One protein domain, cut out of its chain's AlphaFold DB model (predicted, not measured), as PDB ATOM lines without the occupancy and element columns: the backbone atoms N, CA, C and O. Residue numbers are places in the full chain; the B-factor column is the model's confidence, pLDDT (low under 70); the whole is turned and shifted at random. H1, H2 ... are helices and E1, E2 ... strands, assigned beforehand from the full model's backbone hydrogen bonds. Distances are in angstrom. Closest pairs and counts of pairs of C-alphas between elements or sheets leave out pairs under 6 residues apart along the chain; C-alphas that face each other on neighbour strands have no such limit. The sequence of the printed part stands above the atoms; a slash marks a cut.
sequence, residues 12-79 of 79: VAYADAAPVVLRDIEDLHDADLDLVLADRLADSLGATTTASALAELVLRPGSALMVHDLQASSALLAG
ATOM      1  N   VAL A  12     -13.616 -11.756 -49.797       78.31
ATOM      2  CA  VAL A  12     -13.629 -10.293 -49.808       78.31
ATOM      3  C   VAL A  12     -12.250  -9.811 -49.395       78.31
ATOM      4  O   VAL A  12     -11.834 -10.051 -48.263       78.31
ATOM      5  N   ALA A  13     -11.566  -9.124 -50.305       78.75
ATOM      6  CA  ALA A  13     -10.342  -8.386 -50.016       78.75
ATOM      7  C   ALA A  13     -10.668  -6.903 -49.803       78.75
ATOM      8  O   ALA A  13     -11.654  -6.394 -50.337       78.75
ATOM      9  N   TYR A  14      -9.849  -6.198 -49.028       71.31
ATOM     10  CA  TYR A  14     -10.005  -4.763 -48.794       71.31
ATOM     11  C   TYR A  14      -8.790  -4.031 -49.350       71.31
ATOM     12  O   TYR A  14      -7.739  -3.999 -48.715       71.31
ATOM     13  N   ALA A  15      -8.947  -3.430 -50.527       67.94
ATOM     14  CA  ALA A  15      -7.955  -2.527 -51.089       67.94
ATOM     15  C   ALA A  15      -8.315  -1.101 -50.661       67.94
ATOM     16  O   ALA A  15      -9.371  -0.594 -51.036       67.94
ATOM     17  N   ASP A  16      -7.470  -0.477 -49.839       64.94
ATOM     18  CA  ASP A  16      -7.577   0.944 -49.466       64.94
ATOM     19  C   ASP A  16      -8.993   1.360 -48.983       64.94
ATOM     20  O   ASP A  16      -9.543   2.398 -49.345       64.94
ATOM     21  N   ALA A  17      -9.605   0.490 -48.166       67.12
ATOM     22  CA  ALA A  17     -10.963   0.573 -47.603       67.12
ATOM     23  C   ALA A  17     -12.153   0.255 -48.538       67.12
ATOM     24  O   ALA A  17     -13.296   0.249 -48.067       67.12
ATOM     25  N   ALA A  18     -11.930  -0.093 -49.807       75.12
ATOM     26  CA  ALA A  18     -12.979  -0.600 -50.692       75.12
ATOM     27  C   ALA A  18     -13.013  -2.145 -50.688       75.12
ATOM     28  O   ALA A  18     -11.996  -2.777 -50.989       75.12
ATOM     29  N   PRO A  19     -14.159  -2.780 -50.368       79.69
ATOM     30  CA  PRO A  19     -14.287  -4.228 -50.467       79.69
ATOM     31  C   PRO A  19     -14.339  -4.660 -51.936       79.69
ATOM     32  O   PRO A  19     -15.204  -4.221 -52.698       79.69
ATOM     33  N   VAL A  20     -13.438  -5.559 -52.320       80.19
ATOM     34  CA  VAL A  20     -13.407  -6.222 -53.624       80.19
ATOM     35  C   VAL A  20     -13.834  -7.670 -53.434       80.19
ATOM     36  O   VAL A  20     -13.301  -8.387 -52.588       80.19
ATOM     37  N   VAL A  21     -14.828  -8.088 -54.213       84.00
ATOM     38  CA  VAL A  21     -15.356  -9.453 -54.185       84.00
ATOM     39  C   VAL A  21     -14.529 -10.323 -55.125       84.00
ATOM     40  O   VAL A  21     -14.478 -10.049 -56.324       84.00
ATOM     41  N   LEU A  22     -13.927 -11.375 -54.581       83.44
ATOM     42  CA  LEU A  22     -13.093 -12.335 -55.298       83.44
ATOM     43  C   LEU A  22     -13.885 -13.622 -55.546       83.44
ATOM     44  O   LEU A  22     -14.716 -14.025 -54.718       83.44
ATOM     45  N   ARG A  23     -13.681 -14.235 -56.714       83.00
ATOM     46  CA  ARG A  23     -14.517 -15.346 -57.194       83.00
ATOM     47  C   ARG A  23     -13.992 -16.705 -56.762       83.00
ATOM     48  O   ARG A  23     -14.789 -17.637 -56.648       83.00
ATOM     49  N   ASP A  24     -12.685 -16.811 -56.567       81.69
ATOM     50  CA  ASP A  24     -12.022 -18.049 -56.197       81.69
ATOM     51  C   ASP A  24     -10.788 -17.817 -55.307       81.69
ATOM     52  O   ASP A  24     -10.517 -16.713 -54.834       81.69
ATOM     53  N   ILE A  25     -10.106 -18.919 -54.994       77.06
ATOM     54  CA  ILE A  25      -8.921 -18.946 -54.131       77.06
ATOM     55  C   ILE A  25      -7.698 -18.365 -54.854       77.06
ATOM     56  O   ILE A  25      -6.815 -17.826 -54.194       77.06
ATOM     57  N   GLU A  26      -7.636 -18.464 -56.182       83.06
ATOM     58  CA  GLU A  26      -6.512 -17.925 -56.947       83.06
ATOM     59  C   GLU A  26      -6.556 -16.396 -56.942       83.06
ATOM     60  O   GLU A  26      -5.555 -15.766 -56.619       83.06
ATOM     61  N   ASP A  27      -7.747 -15.813 -57.122       82.00
ATOM     62  CA  ASP A  27      -7.982 -14.375 -56.957       82.00
ATOM     63  C   ASP A  27      -7.539 -13.876 -55.561       82.00
ATOM     64  O   ASP A  27      -7.083 -12.741 -55.409       82.00
ATOM     65  N   LEU A  28      -7.687 -14.709 -54.521       83.50
ATOM     66  CA  LEU A  28      -7.237 -14.386 -53.162       83.50
ATOM     67  C   LEU A  28      -5.712 -14.431 -53.040       83.50
ATOM     68  O   LEU A  28      -5.132 -13.529 -52.440       83.50
ATOM     69  N   HIS A  29      -5.060 -15.440 -53.621       86.38
ATOM     70  CA  HIS A  29      -3.599 -15.516 -53.638       86.38
ATOM     71  C   HIS A  29      -2.970 -14.363 -54.420       86.38
ATOM     72  O   HIS A  29      -1.952 -13.826 -53.983       86.38
ATOM     73  N   ASP A  30      -3.580 -13.963 -55.535       84.38
ATOM     74  CA  ASP A  30      -3.146 -12.809 -56.319       84.38
ATOM     75  C   ASP A  30      -3.264 -11.520 -55.495       84.38
ATOM     76  O   ASP A  30      -2.305 -10.753 -55.406       84.38
ATOM     77  N   ALA A  31      -4.391 -11.320 -54.803       82.75
ATOM     78  CA  ALA A  31      -4.577 -10.170 -53.917       82.75
ATOM     79  C   ALA A  31      -3.568 -10.147 -52.749       82.75
ATOM     80  O   ALA A  31      -3.035  -9.086 -52.411       82.75
ATOM     81  N   ASP A  32      -3.277 -11.303 -52.146       83.69
ATOM     82  CA  ASP A  32      -2.273 -11.430 -51.083       83.69
ATOM     83  C   ASP A  32      -0.853 -11.154 -51.610       83.69
ATOM     84  O   ASP A  32      -0.051 -10.487 -50.944       83.69
ATOM     85  N   LEU A  33      -0.529 -11.631 -52.817       82.25
ATOM     86  CA  LEU A  33       0.758 -11.384 -53.462       82.25
ATOM     87  C   LEU A  33       0.938  -9.898 -53.788       82.25
ATOM     88  O   LEU A  33       1.996  -9.340 -53.488       82.25
ATOM     89  N   ASP A  34      -0.090  -9.252 -54.336       85.00
ATOM     90  CA  ASP A  34      -0.091  -7.816 -54.616       85.00
ATOM     91  C   ASP A  34       0.146  -6.998 -53.342       85.00
ATOM     92  O   ASP A  34       0.923  -6.040 -53.360       85.00
ATOM     93  N   LEU A  35      -0.442  -7.406 -52.212       84.12
ATOM     94  CA  LEU A  35      -0.231  -6.745 -50.924       84.12
ATOM     95  C   LEU A  35       1.226  -6.862 -50.449       84.12
ATOM     96  O   LEU A  35       1.828  -5.867 -50.041       84.12
ATOM     97  N   VAL A  36       1.820  -8.057 -50.543       82.31
ATOM     98  CA  VAL A  36       3.235  -8.277 -50.190       82.31
ATOM     99  C   VAL A  36       4.167  -7.487 -51.113       82.31
ATOM    100  O   VAL A  36       5.189  -6.956 -50.666       82.31
ATOM    101  N   LEU A  37       3.844  -7.401 -52.404       82.94
ATOM    102  CA  LEU A  37       4.619  -6.619 -53.366       82.94
ATOM    103  C   LEU A  37       4.495  -5.115 -53.109       82.94
ATOM    104  O   LEU A  37       5.503  -4.416 -53.201       82.94
ATOM    105  N   ALA A  38       3.308  -4.623 -52.749       81.50
ATOM    106  CA  ALA A  38       3.085  -3.226 -52.394       81.50
ATOM    107  C   ALA A  38       3.890  -2.817 -51.152       81.50
ATOM    108  O   ALA A  38       4.546  -1.774 -51.171       81.50
ATOM    109  N   ASP A  39       3.911  -3.662 -50.117       81.19
ATOM    110  CA  ASP A  39       4.694  -3.439 -48.894       81.19
ATOM    111  C   ASP A  39       6.204  -3.400 -49.193       81.19
ATOM    112  O   ASP A  39       6.895  -2.427 -48.889       81.19
ATOM    113  N   ARG A  40       6.713  -4.390 -49.940       77.69
ATOM    114  CA  ARG A  40       8.123  -4.404 -50.367       77.69
ATOM    115  C   ARG A  40       8.491  -3.226 -51.260       77.69
ATOM    116  O   ARG A  40       9.617  -2.725 -51.189       77.69
ATOM    117  N   LEU A  41       7.578  -2.797 -52.129       79.00
ATOM    118  CA  LEU A  41       7.791  -1.625 -52.966       79.00
ATOM    119  C   LEU A  41       7.870  -0.367 -52.098       79.00
ATOM    120  O   LEU A  41       8.794   0.422 -52.294       79.00
ATOM    121  N   ALA A  42       6.978  -0.207 -51.117       80.69
ATOM    122  CA  ALA A  42       7.006   0.905 -50.170       80.69
ATOM    123  C   ALA A  42       8.322   0.943 -49.371       80.69
ATOM    124  O   ALA A  42       8.964   1.995 -49.309       80.69
ATOM    125  N   ASP A  43       8.789  -0.206 -48.877       77.81
ATOM    126  CA  ASP A  43      10.091  -0.334 -48.215       77.81
ATOM    127  C   ASP A  43      11.247   0.069 -49.139       77.81
ATOM    128  O   ASP A  43      12.140   0.832 -48.754       77.81
ATOM    129  N   SER A  44      11.225  -0.393 -50.393       72.25
ATOM    130  CA  SER A  44      12.260  -0.061 -51.376       72.25
ATOM    131  C   SER A  44      12.256   1.425 -51.752       72.25
ATOM    132  O   SER A  44      13.321   2.023 -51.932       72.25
ATOM    133  N   LEU A  45      11.079   2.054 -51.821       71.12
ATOM    134  CA  LEU A  45      10.925   3.486 -52.066       71.12
ATOM    135  C   LEU A  45      11.429   4.296 -50.867       71.12
ATOM    136  O   LEU A  45      12.132   5.291 -51.061       71.12
ATOM    137  N   GLY A  46      11.161   3.844 -49.640       73.69
ATOM    138  CA  GLY A  46      11.743   4.407 -48.421       73.69
ATOM    139  C   GLY A  46      13.274   4.309 -48.409       73.69
ATOM    140  O   GLY A  46      13.968   5.301 -48.161       73.69
ATOM    141  N   ALA A  47      13.821   3.148 -48.772       68.19
ATOM    142  CA  ALA A  47      15.264   2.939 -48.891       68.19
ATOM    143  C   ALA A  47      15.893   3.812 -49.994       68.19
ATOM    144  O   ALA A  47      16.953   4.404 -49.802       68.19
ATOM    145  N   THR A  48      15.222   3.963 -51.137       67.88
ATOM    146  CA  THR A  48      15.699   4.811 -52.241       67.88
ATOM    147  C   THR A  48      15.666   6.291 -51.856       67.88
ATOM    148  O   THR A  48      16.613   7.029 -52.123       67.88
ATOM    149  N   THR A  49      14.612   6.723 -51.161       72.50
ATOM    150  CA  THR A  49      14.470   8.103 -50.677       72.50
ATOM    151  C   THR A  49      15.552   8.433 -49.650       72.50
ATOM    152  O   THR A  49      16.228   9.454 -49.771       72.50
ATOM    153  N   THR A  50      15.798   7.543 -48.686       68.56
ATOM    154  CA  THR A  50      16.873   7.725 -47.695       68.56
ATOM    155  C   THR A  50      18.262   7.704 -48.335       68.56
ATOM    156  O   THR A  50      19.087   8.558 -48.013       68.56
ATOM    157  N   ALA A  51      18.510   6.815 -49.301       64.94
ATOM    158  CA  ALA A  51      19.755   6.797 -50.068       64.94
ATOM    159  C   ALA A  51      19.968   8.095 -50.866       64.94
ATOM    160  O   ALA A  51      21.080   8.622 -50.884       64.94
ATOM    161  N   SER A  52      18.913   8.647 -51.474       68.50
ATOM    162  CA  SER A  52      18.988   9.926 -52.192       68.50
ATOM    163  C   SER A  52      19.295  11.099 -51.255       68.50
ATOM    164  O   SER A  52      20.195  11.887 -51.540       68.50
ATOM    165  N   ALA A  53      18.655  11.154 -50.081       70.12
ATOM    166  CA  ALA A  53      18.916  12.175 -49.070       70.12
ATOM    167  C   ALA A  53      20.347  12.082 -48.506       70.12
ATOM    168  O   ALA A  53      20.998  13.101 -48.277       70.12
ATOM    169  N   LEU A  54      20.870  10.864 -48.322       63.44
ATOM    170  CA  LEU A  54      22.265  10.642 -47.933       63.44
ATOM    171  C   LEU A  54      23.239  11.053 -49.041       63.44
ATOM    172  O   LEU A  54      24.257  11.674 -48.746       63.44
ATOM    173  N   ALA A  55      22.936  10.749 -50.304       70.38
ATOM    174  CA  ALA A  55      23.759  11.167 -51.434       70.38
ATOM    175  C   ALA A  55      23.817  12.699 -51.547       70.38
ATOM    176  O   ALA A  55      24.905  13.255 -51.695       70.38
ATOM    177  N   GLU A  56      22.684  13.391 -51.394       73.75
ATOM    178  CA  GLU A  56      22.639  14.857 -51.332       73.75
ATOM    179  C   GLU A  56      23.442  15.411 -50.150       73.75
ATOM    180  O   GLU A  56      24.166  16.400 -50.300       73.75
ATOM    181  N   LEU A  57      23.362  14.762 -48.984       66.94
ATOM    182  CA  LEU A  57      24.149  15.149 -47.822       66.94
ATOM    183  C   LEU A  57      25.648  14.986 -48.098       66.94
ATOM    184  O   LEU A  57      26.395  15.926 -47.851       66.94
ATOM    185  N   VAL A  58      26.093  13.857 -48.653       70.00
ATOM    186  CA  VAL A  58      27.510  13.582 -48.971       70.00
ATOM    187  C   VAL A  58      28.051  14.515 -50.059       70.00
ATOM    188  O   VAL A  58      29.199  14.949 -49.979       70.00
ATOM    189  N   LEU A  59      27.236  14.858 -51.059       73.12
ATOM    190  CA  LEU A  59      27.627  15.740 -52.164       73.12
ATOM    191  C   LEU A  59      27.683  17.224 -51.767       73.12
ATOM    192  O   LEU A  59      28.251  18.027 -52.511       73.12
ATOM    193  N   ARG A  60      27.123  17.615 -50.613       67.62
ATOM    194  CA  ARG A  60      27.147  19.008 -50.153       67.62
ATOM    195  C   ARG A  60      28.514  19.360 -49.543       67.62
ATOM    196  O   ARG A  60      28.863  18.835 -48.489       67.62
ATOM    197  N   PRO A  61      29.303  20.276 -50.135       56.53
ATOM    198  CA  PRO A  61      30.607  20.637 -49.583       56.53
ATOM    199  C   PRO A  61      30.459  21.206 -48.162       56.53
ATOM    200  O   PRO A  61      29.670  22.120 -47.931       56.53
ATOM    201  N   GLY A  62      31.201  20.637 -47.205       60.09
ATOM    202  CA  GLY A  62      31.156  20.994 -45.776       60.09
ATOM    203  C   GLY A  62      30.318  20.066 -44.879       60.09
ATOM    204  O   GLY A  62      30.418  20.160 -43.659       60.09
ATOM    205  N   SER A  63      29.543  19.132 -45.439       55.94
ATOM    206  CA  SER A  63      28.697  18.198 -44.672       55.94
ATOM    207  C   SER A  63      29.455  17.041 -44.011       55.94
ATOM    208  O   SER A  63      28.990  16.515 -43.004       55.94
ATOM    209  N   ALA A  64      30.627  16.661 -44.530       55.91
ATOM    210  CA  ALA A  64      31.438  15.577 -43.971       55.91
ATOM    211  C   ALA A  64      31.859  15.847 -42.513       55.91
ATOM    212  O   ALA A  64      31.908  14.922 -41.705       55.91
ATOM    213  N   LEU A  65      32.095  17.119 -42.160       58.12
ATOM    214  CA  LEU A  65      32.365  17.533 -40.779       58.12
ATOM    215  C   LEU A  65      31.105  17.432 -39.904       58.12
ATOM    216  O   LEU A  65      31.172  16.893 -38.807       58.12
ATOM    217  N   MET A  66      29.940  17.840 -40.419       60.38
ATOM    218  CA  MET A  66      28.673  17.705 -39.689       60.38
ATOM    219  C   MET A  66      28.262  16.248 -39.452       60.38
ATOM    220  O   MET A  66      27.713  15.945 -38.397       60.38
ATOM    221  N   VAL A  67      28.526  15.334 -40.393       62.66
ATOM    222  CA  VAL A  67      28.248  13.897 -40.209       62.66
ATOM    223  C   VAL A  67      29.152  13.299 -39.127       62.66
ATOM    224  O   VAL A  67      28.678  12.506 -38.314       62.66
ATOM    225  N   HIS A  68      30.424  13.711 -39.065       60.19
ATOM    226  CA  HIS A  68      31.342  13.289 -38.006       60.19
ATOM    227  C   HIS A  68      30.871  13.757 -36.619       60.19
ATOM    228  O   HIS A  68      30.810  12.950 -35.689       60.19
ATOM    229  N   ASP A  69      30.446  15.019 -36.503       63.19
ATOM    230  CA  ASP A  69      29.930  15.582 -35.249       63.19
ATOM    231  C   ASP A  69      28.597  14.945 -34.819       63.19
ATOM    232  O   ASP A  69      28.370  14.708 -33.627       63.19
ATOM    233  N   LEU A  70      27.720  14.610 -35.775       64.56
ATOM    234  CA  LEU A  70      26.453  13.930 -35.493       64.56
ATOM    235  C   LEU A  70      26.685  12.493 -34.997       64.56
ATOM    236  O   LEU A  70      26.044  12.060 -34.040       64.56
ATOM    237  N   GLN A  71      27.629  11.770 -35.608       70.56
ATOM    238  CA  GLN A  71      27.990  10.411 -35.201       70.56
ATOM    239  C   GLN A  71      28.658  10.398 -33.816       70.56
ATOM    240  O   GLN A  71      28.340   9.543 -32.989       70.56
ATOM    241  N   ALA A  72      29.525  11.377 -33.531       67.06
ATOM    242  CA  ALA A  72      30.134  11.556 -32.214       67.06
ATOM    243  C   ALA A  72      29.091  11.902 -31.135       67.06
ATOM    244  O   ALA A  72      29.116  11.331 -30.046       67.06
ATOM    245  N   SER A  73      28.131  12.775 -31.451       62.09
ATOM    246  CA  SER A  73      27.053  13.148 -30.525       62.09
ATOM    247  C   SER A  73      26.094  11.986 -30.263       62.09
ATOM    248  O   SER A  73      25.717  11.740 -29.121       62.09
ATOM    249  N   SER A  74      25.736  11.220 -31.297       61.84
ATOM    250  CA  SER A  74      24.844  10.065 -31.157       61.84
ATOM    251  C   SER A  74      25.469   8.938 -30.332       61.84
ATOM    252  O   SER A  74      24.752   8.272 -29.591       61.84
ATOM    253  N   ALA A  75      26.789   8.736 -30.416       65.06
ATOM    254  CA  ALA A  75      27.503   7.784 -29.564       65.06
ATOM    255  C   ALA A  75      27.528   8.219 -28.088       65.06
ATOM    256  O   ALA A  75      27.522   7.375 -27.199       65.06
ATOM    257  N   LEU A  76      27.520   9.529 -27.831       62.97
ATOM    258  CA  LEU A  76      27.540  10.106 -26.486       62.97
ATOM    259  C   LEU A  76      26.154  10.121 -25.818       62.97
ATOM    260  O   LEU A  76      26.065  10.099 -24.599       62.97
ATOM    261  N   LEU A  77      25.083  10.151 -26.616       55.75
ATOM    262  CA  LEU A  77      23.687  10.061 -26.164       55.75
ATOM    263  C   LEU A  77      23.188   8.613 -26.003       55.75
ATOM    264  O   LEU A  77      22.149   8.398 -25.385       55.75
ATOM    265  N   ALA A  78      23.892   7.637 -26.584       60.78
ATOM    266  CA  ALA A  78      23.554   6.213 -26.526       60.78
ATOM    267  C   ALA A  78      24.334   5.426 -25.448       60.78
ATOM    268  O   ALA A  78      24.166   4.208 -25.358       60.78
ATOM    269  N   GLY A  79      25.185   6.100 -24.666       46.72
ATOM    270  CA  GLY A  79      25.888   5.555 -23.497       46.72
ATOM    271  C   GLY A  79      25.369   6.162 -22.203       46.72
ATOM    272  O   GLY A  79      25.370   5.429 -21.191       46.72
TER     273      GLY A  79
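Overview. This is residues 12 to 79 of the 79 residues of an uncharacterized protein of Blastococcus sp. CT_GayMR20 (UniProt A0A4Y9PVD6). One long helix, H1, makes the length of an open, L-shaped model, with a small strand hairpin of E1 and E2 folded back beside its first turns and a shorter helix, H2, turning off at its far end. The two helices meet in a corner near their ends, and most of both stands free. The printed part has 68 residues, with two named strands and then two named helices in the order E1, E2, H1, H2; the two-stranded sheet is antiparallel and the class is mostly helix. The whole is extended, with a radius of gyration of the C-alphas of 21.2 A and spans of 60 by 30 by 19 A.

Along the chain. E1 is residues 12 to 15, with C-alpha 12 at (-13.629, -10.293, -49.808). E2 is residues 18 to 22. H1 is residues 25 to 59, 50.4 A from first to last C-alpha, beginning with C-alpha 25 at (-8.921, -18.946, -54.131). H2 is residues 63 to 77, 20.8 A long, ending with C-alpha 77 at (23.687, 10.061, -26.164).

Arrangement. E1 and E2 form a hairpin, antiparallel at 139 degrees, with N 13 and O 20 at 3.0 A and N 20 and O 13 at 2.8 A, within hydrogen-bond range. The closest C-alphas of E1 and H1 are those of Ala 13 and Ala 31, 7.2 A apart. Those of E2 and H1 are Leu 22 and Leu 28, at 6.6 A. H1 and H2 are close but not clearly touching, the closest C-alphas being those of Leu 57 and Ser 63 at 6.3 A. They run opposite ways at a steep tilt of 68 degrees, only just short of about perpendicular. Both strands are apart from H2. In H1 and H2 every O i to N i+4 pair is within hydrogen-bond range.

Size, cuts and confidence. The C-alphas farthest apart are those of Arg 23 and Leu 65, at 59.6 A. The printed part has no cut, and its three links are tight. Residues 36 to 56 of H1 stand free, as do residues 68 to 79, of which 68 to 77 belong to H2. The mean pLDDT of the printed part is 71.9; 29 residues are under 70, among them residues 60 to 70 and 72 to 79.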